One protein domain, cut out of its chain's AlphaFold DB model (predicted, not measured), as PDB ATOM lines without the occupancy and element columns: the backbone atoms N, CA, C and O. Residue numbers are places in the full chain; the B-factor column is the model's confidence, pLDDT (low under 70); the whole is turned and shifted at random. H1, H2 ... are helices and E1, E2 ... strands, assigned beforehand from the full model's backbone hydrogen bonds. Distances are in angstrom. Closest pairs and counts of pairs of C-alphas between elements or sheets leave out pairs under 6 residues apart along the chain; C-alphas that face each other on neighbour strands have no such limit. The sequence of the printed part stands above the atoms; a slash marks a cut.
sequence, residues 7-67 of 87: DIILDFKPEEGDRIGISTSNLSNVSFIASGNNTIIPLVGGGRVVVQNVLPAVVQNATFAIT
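Overview. This is residues 7 to 67 of the 87 residues of an uncharacterized protein of filamentous cyanobacterium Phorm 46 (UniProt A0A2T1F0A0). A small, twisted sheet of four strands, E1 E5 E4 E3, forms a wall; the short helix H1 and a little parallel pair of strands, E2 and E6, sit over one face of it, and the other face is bare. The printed part has 61 residues with one named helix and six named strands, in the order E1 E2 E3 E4 E5 H1 E6; the four-stranded sheet is mixed. The class is mixed, helices and strands, with under half of the residues in named elements. The whole is compact and rounded, with a radius of gyration of the C-alphas of 10.7 A and spans of 26 by 23 by 18 A.

Along the chain. Begin in the large sheet with E4, residues 38 to 42, which runs 12.9 A from C-alpha 38 at (-8.518, 84.355, 26.541). Beside it find E3, residues 33 to 35, and E5, residues 48 to 51, 9.9 A long. E1, residues 7 to 9, begins at (-1.221, 91.169, 18.707). H1 is residues 56 to 61, 8.6 A. E2 is residues 20 to 23, 9.9 A, and E6, residues 63 to 66, 9.8 A, ends at (-7.803, 85.134, 3.570).

Arrangement. E3, E4 and E5 form a meander, each strand the antiparallel neighbour of the one before; look at N 35 and O 38, 2.8 A, and N 41 and O 49, 2.8 A. The edge strand E1 is parallel to E5, with N 9 and O 50 at 2.8 A. H1 is on this sheet at a height of 9.2 A, over E4 and slantwise to the strands at 44 degrees on the local plane; the closest C-alphas, of Thr 39 and Pro 56, are 5.2 A apart. In H1 every O i to N i+4 pair is within hydrogen-bond range. E2 and E6 are parallel, with N 64 and O 20 at 2.9 A; E2 and E4 are apart.

Size, cuts and confidence. The C-alphas of Gly 36 and Thr 67, 30.7 A, are the two farthest apart. The printed part has no cut, no link is long, and no printed residue is under 70 in pLDDT.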
ATOM      1  N   ASP A   7      -0.111  90.220  18.761       88.25
ATOM      2  CA  ASP A   7      -1.221  91.169  18.707       88.25
ATOM      3  C   ASP A   7      -2.254  90.817  19.778       88.25
ATOM      4  O   ASP A   7      -2.538  89.642  20.028       88.25
ATOM      5  N   ILE A   8      -2.830  91.830  20.424       92.44
ATOM      6  CA  ILE A   8      -3.856  91.649  21.454       92.44
ATOM      7  C   ILE A   8      -5.121  92.388  21.029       92.44
ATOM      8  O   ILE A   8      -5.093  93.598  20.814       92.44
ATOM      9  N   ILE A   9      -6.234  91.660  20.961       92.81
ATOM     10  CA  ILE A   9      -7.572  92.197  20.708       92.81
ATOM     11  C   ILE A   9      -8.315  92.230  22.043       92.81
ATOM     12  O   ILE A   9      -8.500  91.190  22.677       92.81
ATOM     13  N   LEU A  10      -8.697  93.426  22.494       94.44
ATOM     14  CA  LEU A  10      -9.239  93.655  23.840       94.44
ATOM     15  C   LEU A  10     -10.774  93.660  23.886       94.44
ATOM     16  O   LEU A  10     -11.352  93.401  24.938       94.44
ATOM     17  N   ASP A  11     -11.424  93.955  22.764       92.94
ATOM     18  CA  ASP A  11     -12.847  94.283  22.665       92.94
ATOM     19  C   ASP A  11     -13.560  93.523  21.536       92.94
ATOM     20  O   ASP A  11     -14.537  94.009  20.982       92.94
ATOM     21  N   PHE A  12     -13.097  92.308  21.225       94.56
ATOM     22  CA  PHE A  12     -13.686  91.475  20.174       94.56
ATOM     23  C   PHE A  12     -15.129  91.064  20.493       94.56
ATOM     24  O   PHE A  12     -15.366  90.320  21.450       94.56
ATOM     25  N   LYS A  13     -16.069  91.480  19.644       94.06
ATOM     26  CA  LYS A  13     -17.505  91.209  19.777       94.06
ATOM     27  C   LYS A  13     -18.101  90.697  18.466       94.06
ATOM     28  O   LYS A  13     -18.620  91.464  17.647       94.06
ATOM     29  N   PRO A  14     -18.066  89.380  18.224       89.50
ATOM     30  CA  PRO A  14     -18.571  88.816  16.975       89.50
ATOM     31  C   PRO A  14     -20.081  89.004  16.779       89.50
ATOM     32  O   PRO A  14     -20.563  88.968  15.648       89.50
ATOM     33  N   GLU A  15     -20.837  89.223  17.854       91.94
ATOM     34  CA  GLU A  15     -22.255  89.586  17.829       91.94
ATOM     35  C   GLU A  15     -22.522  91.005  17.305       91.94
ATOM     36  O   GLU A  15     -23.598  91.251  16.765       91.94
ATOM     37  N   GLU A  16     -21.547  91.914  17.414       93.06
ATOM     38  CA  GLU A  16     -21.598  93.266  16.834       93.06
ATOM     39  C   GLU A  16     -21.072  93.287  15.386       93.06
ATOM     40  O   GLU A  16     -21.143  94.310  14.708       93.06
ATOM     41  N   GLY A  17     -20.621  92.136  14.873       90.81
ATOM     42  CA  GLY A  17     -20.169  91.963  13.495       90.81
ATOM     43  C   GLY A  17     -18.661  91.794  13.337       90.81
ATOM     44  O   GLY A  17     -18.217  91.598  12.204       90.81
ATOM     45  N   ASP A  18     -17.888  91.798  14.426       93.25
ATOM     46  CA  ASP A  18     -16.435  91.642  14.360       93.25
ATOM     47  C   ASP A  18     -16.025  90.295  13.761       93.25
ATOM     48  O   ASP A  18     -16.591  89.236  14.060       93.25
ATOM     49  N   ARG A  19     -14.992  90.323  12.914       93.50
ATOM     50  CA  ARG A  19     -14.436  89.138  12.254       93.50
ATOM     51  C   ARG A  19     -12.920  89.170  12.279       93.50
ATOM     52  O   ARG A  19     -12.311  90.229  12.174       93.50
ATOM     53  N   ILE A  20     -12.316  87.987  12.341       91.12
ATOM     54  CA  ILE A  20     -10.861  87.827  12.285       91.12
ATOM     55  C   ILE A  20     -10.499  87.158  10.962       91.12
ATOM     56  O   ILE A  20     -10.901  86.028  10.689       91.12
ATOM     57  N   GLY A  21      -9.741  87.865  10.127       90.06
ATOM     58  CA  GLY A  21      -9.160  87.309   8.909       90.06
ATOM     59  C   GLY A  21      -7.763  86.769   9.192       90.06
ATOM     60  O   GLY A  21      -6.901  87.519   9.644       90.06
ATOM     61  N   ILE A  22      -7.518  85.486   8.919       87.06
ATOM     62  CA  ILE A  22      -6.186  84.878   9.058       87.06
ATOM     63  C   ILE A  22      -5.650  84.525   7.680       87.06
ATOM     64  O   ILE A  22      -6.307  83.817   6.915       87.06
ATOM     65  N   SER A  23      -4.435  84.990   7.381       84.25
ATOM     66  CA  SER A  23      -3.725  84.620   6.157       84.25
ATOM     67  C   SER A  23      -3.282  83.159   6.234       84.25
ATOM     68  O   SER A  23      -2.242  82.824   6.798       84.25
ATOM     69  N   THR A  24      -4.131  82.263   5.733       82.06
ATOM     70  CA  THR A  24      -3.894  80.818   5.692       82.06
ATOM     71  C   THR A  24      -4.594  80.213   4.484       82.06
ATOM     72  O   THR A  24      -5.659  80.666   4.067       82.06
ATOM     73  N   SER A  25      -4.020  79.146   3.933       79.00
ATOM     74  CA  SER A  25      -4.655  78.357   2.876       79.00
ATOM     75  C   SER A  25      -5.784  77.464   3.400       79.00
ATOM     76  O   SER A  25      -6.654  77.066   2.629       79.00
ATOM     77  N   ASN A  26      -5.781  77.137   4.699       83.06
ATOM     78  CA  ASN A  26      -6.799  76.298   5.322       83.06
ATOM     79  C   ASN A  26      -6.974  76.636   6.814       83.06
ATOM     80  O   ASN A  26      -6.015  76.581   7.589       83.06
ATOM     81  N   LEU A  27      -8.211  76.930   7.232       85.81
ATOM     82  CA  LEU A  27      -8.561  77.179   8.637       85.81
ATOM     83  C   LEU A  27      -8.420  75.943   9.522       85.81
ATOM     84  O   LEU A  27      -8.177  76.090  10.713       85.81
ATOM     85  N   SER A  28      -8.515  74.732   8.967       87.56
ATOM     86  CA  SER A  28      -8.303  73.495   9.731       87.56
ATOM     87  C   SER A  28      -6.884  73.380  10.295       87.56
ATOM     88  O   SER A  28      -6.667  72.623  11.235       87.56
ATOM     89  N   ASN A  29      -5.930  74.138   9.746       86.38
ATOM     90  CA  ASN A  29      -4.557  74.193  10.242       86.38
ATOM     91  C   ASN A  29      -4.367  75.257  11.338       86.38
ATOM     92  O   ASN A  29      -3.299  75.326  11.943       86.38
ATOM     93  N   VAL A  30      -5.377  76.095  11.589       89.19
ATOM     94  CA  VAL A  30      -5.344  77.125  12.630       89.19
ATOM     95  C   VAL A  30      -5.846  76.525  13.936       89.19
ATOM     96  O   VAL A  30      -6.943  75.974  14.011       89.19
ATOM     97  N   SER A  31      -5.039  76.654  14.984       92.69
ATOM     98  CA  SER A  31      -5.434  76.262  16.336       92.69
ATOM     99  C   SER A  31      -6.042  77.445  17.079       92.69
ATOM    100  O   SER A  31      -5.533  78.557  16.999       92.69
ATOM    101  N   PHE A  32      -7.098  77.199  17.849       94.56
ATOM    102  CA  PHE A  32      -7.686  78.179  18.762       94.56
ATOM    103  C   PHE A  32      -7.550  77.624  20.175       94.56
ATOM    104  O   PHE A  32      -8.216  76.656  20.540       94.56
ATOM    105  N   ILE A  33      -6.624  78.182  20.950       95.75
ATOM    106  CA  ILE A  33      -6.195  77.614  22.229       95.75
ATOM    107  C   ILE A  33      -6.776  78.454  23.365       95.75
ATOM    108  O   ILE A  33      -6.551  79.659  23.418       95.75
ATOM    109  N   ALA A  34      -7.494  77.827  24.298       95.38
ATOM    110  CA  ALA A  34      -7.930  78.500  25.520       95.38
ATOM    111  C   ALA A  34      -6.735  78.767  26.449       95.38
ATOM    112  O   ALA A  34      -5.944  77.868  26.735       95.38
ATOM    113  N   SER A  35      -6.638  79.987  26.969       93.12
ATOM    114  CA  SER A  35      -5.687  80.372  28.012       93.12
ATOM    115  C   SER A  35      -6.399  81.240  29.047       93.12
ATOM    116  O   SER A  35      -6.570  82.448  28.871       93.12
ATOM    117  N   GLY A  36      -6.887  80.602  30.116       91.69
ATOM    118  CA  GLY A  36      -7.820  81.237  31.047       91.69
ATOM    119  C   GLY A  36      -9.102  81.652  30.321       91.69
ATOM    120  O   GLY A  36      -9.737  80.822  29.672       91.69
ATOM    121  N   ASN A  37      -9.440  82.939  30.392       92.38
ATOM    122  CA  ASN A  37     -10.583  83.525  29.683       92.38
ATOM    123  C   ASN A  37     -10.233  84.013  28.267       92.38
ATOM    124  O   ASN A  37     -11.101  84.542  27.580       92.38
ATOM    125  N   ASN A  38      -8.983  83.861  27.830       93.94
ATOM    126  CA  ASN A  38      -8.518  84.355  26.541       93.94
ATOM    127  C   ASN A  38      -8.432  83.222  25.519       93.94
ATOM    128  O   ASN A  38      -8.233  82.056  25.868       93.94
ATOM    129  N   THR A  39      -8.483  83.592  24.245       95.75
ATOM    130  CA  THR A  39      -8.153  82.701  23.132       95.75
ATOM    131  C   THR A  39      -6.827  83.116  22.524       95.75
ATOM    132  O   THR A  39      -6.613  84.285  22.229       95.75
ATOM    133  N   ILE A  40      -5.940  82.151  22.311       94.56
ATOM    134  CA  ILE A  40      -4.661  82.338  21.631       94.56
ATOM    135  C   ILE A  40      -4.736  81.664  20.263       94.56
ATOM    136  O   ILE A  40      -5.065  80.480  20.159       94.56
ATOM    137  N   ILE A  41      -4.385  82.420  19.228       93.12
ATOM    138  CA  ILE A  41      -4.287  81.973  17.844       93.12
ATOM    139  C   ILE A  41      -2.808  82.038  17.442       93.12
ATOM    140  O   ILE A  41      -2.307  83.128  17.164       93.12
ATOM    141  N   PRO A  42      -2.065  80.921  17.435       90.69
ATOM    142  CA  PRO A  42      -0.713  80.907  16.896       90.69
ATOM    143  C   PRO A  42      -0.750  81.128  15.380       90.69
ATOM    144  O   PRO A  42      -1.522  80.489  14.662       90.69
ATOM    145  N   LEU A  43       0.100  82.026  14.894       84.19
ATOM    146  CA  LEU A  43       0.251  82.328  13.478       84.19
ATOM    147  C   LEU A  43       1.420  81.535  12.889       84.19
ATOM    148  O   LEU A  43       2.463  81.330  13.517       84.19
ATOM    149  N   VAL A  44       1.254  81.107  11.638       75.50
ATOM    150  CA  VAL A  44       2.333  80.474  10.877       75.50
ATOM    151  C   VAL A  44       3.425  81.522  10.653       75.50
ATOM    152  O   VAL A  44       3.170  82.551  10.038       75.50
ATOM    153  N   GLY A  45       4.630  81.278  11.172       74.19
ATOM    154  CA  GLY A  45       5.741  82.241  11.126       74.19
ATOM    155  C   GLY A  45       6.230  82.728  12.492       74.19
ATOM    156  O   GLY A  45       7.250  83.403  12.543       74.19
ATOM    157  N   GLY A  46       5.573  82.330  13.590       75.19
ATOM    158  CA  GLY A  46       6.095  82.506  14.954       75.19
ATOM    159  C   GLY A  46       5.403  83.576  15.804       75.19
ATOM    160  O   GLY A  46       5.738  83.693  16.979       75.19
ATOM    161  N   GLY A  47       4.427  84.303  15.251       84.69
ATOM    162  CA  GLY A  47       3.575  85.234  16.002       84.69
ATOM    163  C   GLY A  47       2.340  84.568  16.616       84.69
ATOM    164  O   GLY A  47       2.062  83.385  16.393       84.69
ATOM    165  N   ARG A  48       1.555  85.334  17.373       89.69
ATOM    166  CA  ARG A  48       0.234  84.909  17.872       89.69
ATOM    167  C   ARG A  48      -0.699  86.095  18.043       89.69
ATOM    168  O   ARG A  48      -0.268  87.196  18.349       89.69
ATOM    169  N   VAL A  49      -1.990  85.834  17.937       91.19
ATOM    170  CA  VAL A  49      -3.036  86.788  18.306       91.19
ATOM    171  C   VAL A  49      -3.679  86.321  19.600       91.19
ATOM    172  O   VAL A  49      -4.017  85.145  19.740       91.19
ATOM    173  N   VAL A  50      -3.849  87.226  20.556       93.69
ATOM    174  CA  VAL A  50      -4.570  86.975  21.804       93.69
ATOM    175  C   VAL A  50      -5.884  87.740  21.770       93.69
ATOM    176  O   VAL A  50      -5.891  88.965  21.762       93.69
ATOM    177  N   VAL A  51      -6.996  87.017  21.788       94.69
ATOM    178  CA  VAL A  51      -8.338  87.588  21.929       94.69
ATOM    179  C   VAL A  51      -8.727  87.520  23.397       94.69
ATOM    180  O   VAL A  51      -8.841  86.433  23.972       94.69
ATOM    181  N   GLN A  52      -8.873  88.681  24.024       95.00
ATOM    182  CA  GLN A  52      -9.103  88.774  25.456       95.00
ATOM    183  C   GLN A  52     -10.565  88.484  25.801       95.00
ATOM    184  O   GLN A  52     -11.465  88.993  25.148       95.00
ATOM    185  N   ASN A  53     -10.801  87.706  26.860       94.44
ATOM    186  CA  ASN A  53     -12.138  87.440  27.408       94.44
ATOM    187  C   ASN A  53     -13.147  86.792  26.438       94.44
ATOM    188  O   ASN A  53     -14.355  86.882  26.661       94.44
ATOM    189  N   VAL A  54     -12.678  86.097  25.397       94.94
ATOM    190  CA  VAL A  54     -13.537  85.387  24.440       94.94
ATOM    191  C   VAL A  54     -13.125  83.923  24.337       94.94
ATOM    192  O   VAL A  54     -11.939  83.598  24.269       94.94
ATOM    193  N   LEU A  55     -14.120  83.029  24.315       95.19
ATOM    194  CA  LEU A  55     -13.924  81.581  24.212       95.19
ATOM    195  C   LEU A  55     -13.458  81.154  22.806       95.19
ATOM    196  O   LEU A  55     -13.961  81.691  21.816       95.19
ATOM    197  N   PRO A  56     -12.620  80.105  22.680       95.56
ATOM    198  CA  PRO A  56     -12.079  79.686  21.385       95.56
ATOM    199  C   PRO A  56     -13.129  79.358  20.328       95.56
ATOM    200  O   PRO A  56     -12.961  79.731  19.176       95.56
ATOM    201  N   ALA A  57     -14.232  78.707  20.711       94.81
ATOM    202  CA  ALA A  57     -15.309  78.364  19.780       94.81
ATOM    203  C   ALA A  57     -15.982  79.609  19.174       94.81
ATOM    204  O   ALA A  57     -16.375  79.606  18.010       94.81
ATOM    205  N   VAL A  58     -16.089  80.686  19.957       94.75
ATOM    206  CA  VAL A  58     -16.665  81.961  19.515       94.75
ATOM    207  C   VAL A  58     -15.724  82.640  18.521       94.75
ATOM    208  O   VAL A  58     -16.147  83.018  17.430       94.75
ATOM    209  N   VAL A  59     -14.433  82.706  18.857       94.25
ATOM    210  CA  VAL A  59     -13.386  83.228  17.970       94.25
ATOM    211  C   VAL A  59     -13.316  82.425  16.669       94.25
ATOM    212  O   VAL A  59     -13.334  83.003  15.586       94.25
ATOM    213  N   GLN A  60     -13.307  81.093  16.755       94.81
ATOM    214  CA  GLN A  60     -13.246  80.193  15.605       94.81
ATOM    215  C   GLN A  60     -14.432  80.394  14.655       94.81
ATOM    216  O   GLN A  60     -14.227  80.523  13.451       94.81
ATOM    217  N   ASN A  61     -15.658  80.486  15.180       94.50
ATOM    218  CA  ASN A  61     -16.862  80.708  14.370       94.50
ATOM    219  C   ASN A  61     -16.880  82.073  13.664       94.50
ATOM    220  O   ASN A  61     -17.574  82.249  12.662       94.50
ATOM    221  N   ALA A  62     -16.137  83.046  14.188       93.56
ATOM    222  CA  ALA A  62     -16.012  84.380  13.618       93.56
ATOM    223  C   ALA A  62     -14.729  84.579  12.792       93.56
ATOM    224  O   ALA A  62     -14.486  85.677  12.283       93.56
ATOM    225  N   THR A  63     -13.929  83.524  12.629       93.19
ATOM    226  CA  THR A  63     -12.674  83.560  11.880       93.19
ATOM    227  C   THR A  63     -12.864  83.037  10.462       93.19
ATOM    228  O   THR A  63     -13.558  82.047  10.235       93.19
ATOM    229  N   PHE A  64     -12.205  83.674   9.497       90.69
ATOM    230  CA  PHE A  64     -12.204  83.251   8.100       90.69
ATOM    231  C   PHE A  64     -10.789  83.273   7.508       90.69
ATOM    232  O   PHE A  64      -9.915  84.015   7.961       90.69
ATOM    233  N   ALA A  65     -10.543  82.423   6.509       88.38
ATOM    234  CA  ALA A  65      -9.270  82.404   5.796       88.38
ATOM    235  C   ALA A  65      -9.241  83.516   4.748       88.38
ATOM    236  O   ALA A  65     -10.199  83.681   3.990       88.38
ATOM    237  N   ILE A  66      -8.118  84.223   4.670       83.00
ATOM    238  CA  ILE A  66      -7.803  85.134   3.570       83.00
ATOM    239  C   ILE A  66      -6.613  84.574   2.787       83.00
ATOM    240  O   ILE A  66      -5.614  84.154   3.364       83.00
ATOM    241  N   THR A  67      -6.730  84.521   1.460       70.19
ATOM    242  CA  THR A  67      -5.694  83.997   0.549       70.19
ATOM    243  C   THR A  67      -4.809  85.088  -0.050       70.19
ATOM    244  O   THR A  67      -3.800  84.785  -0.680       70.19
TER     245      THR A  67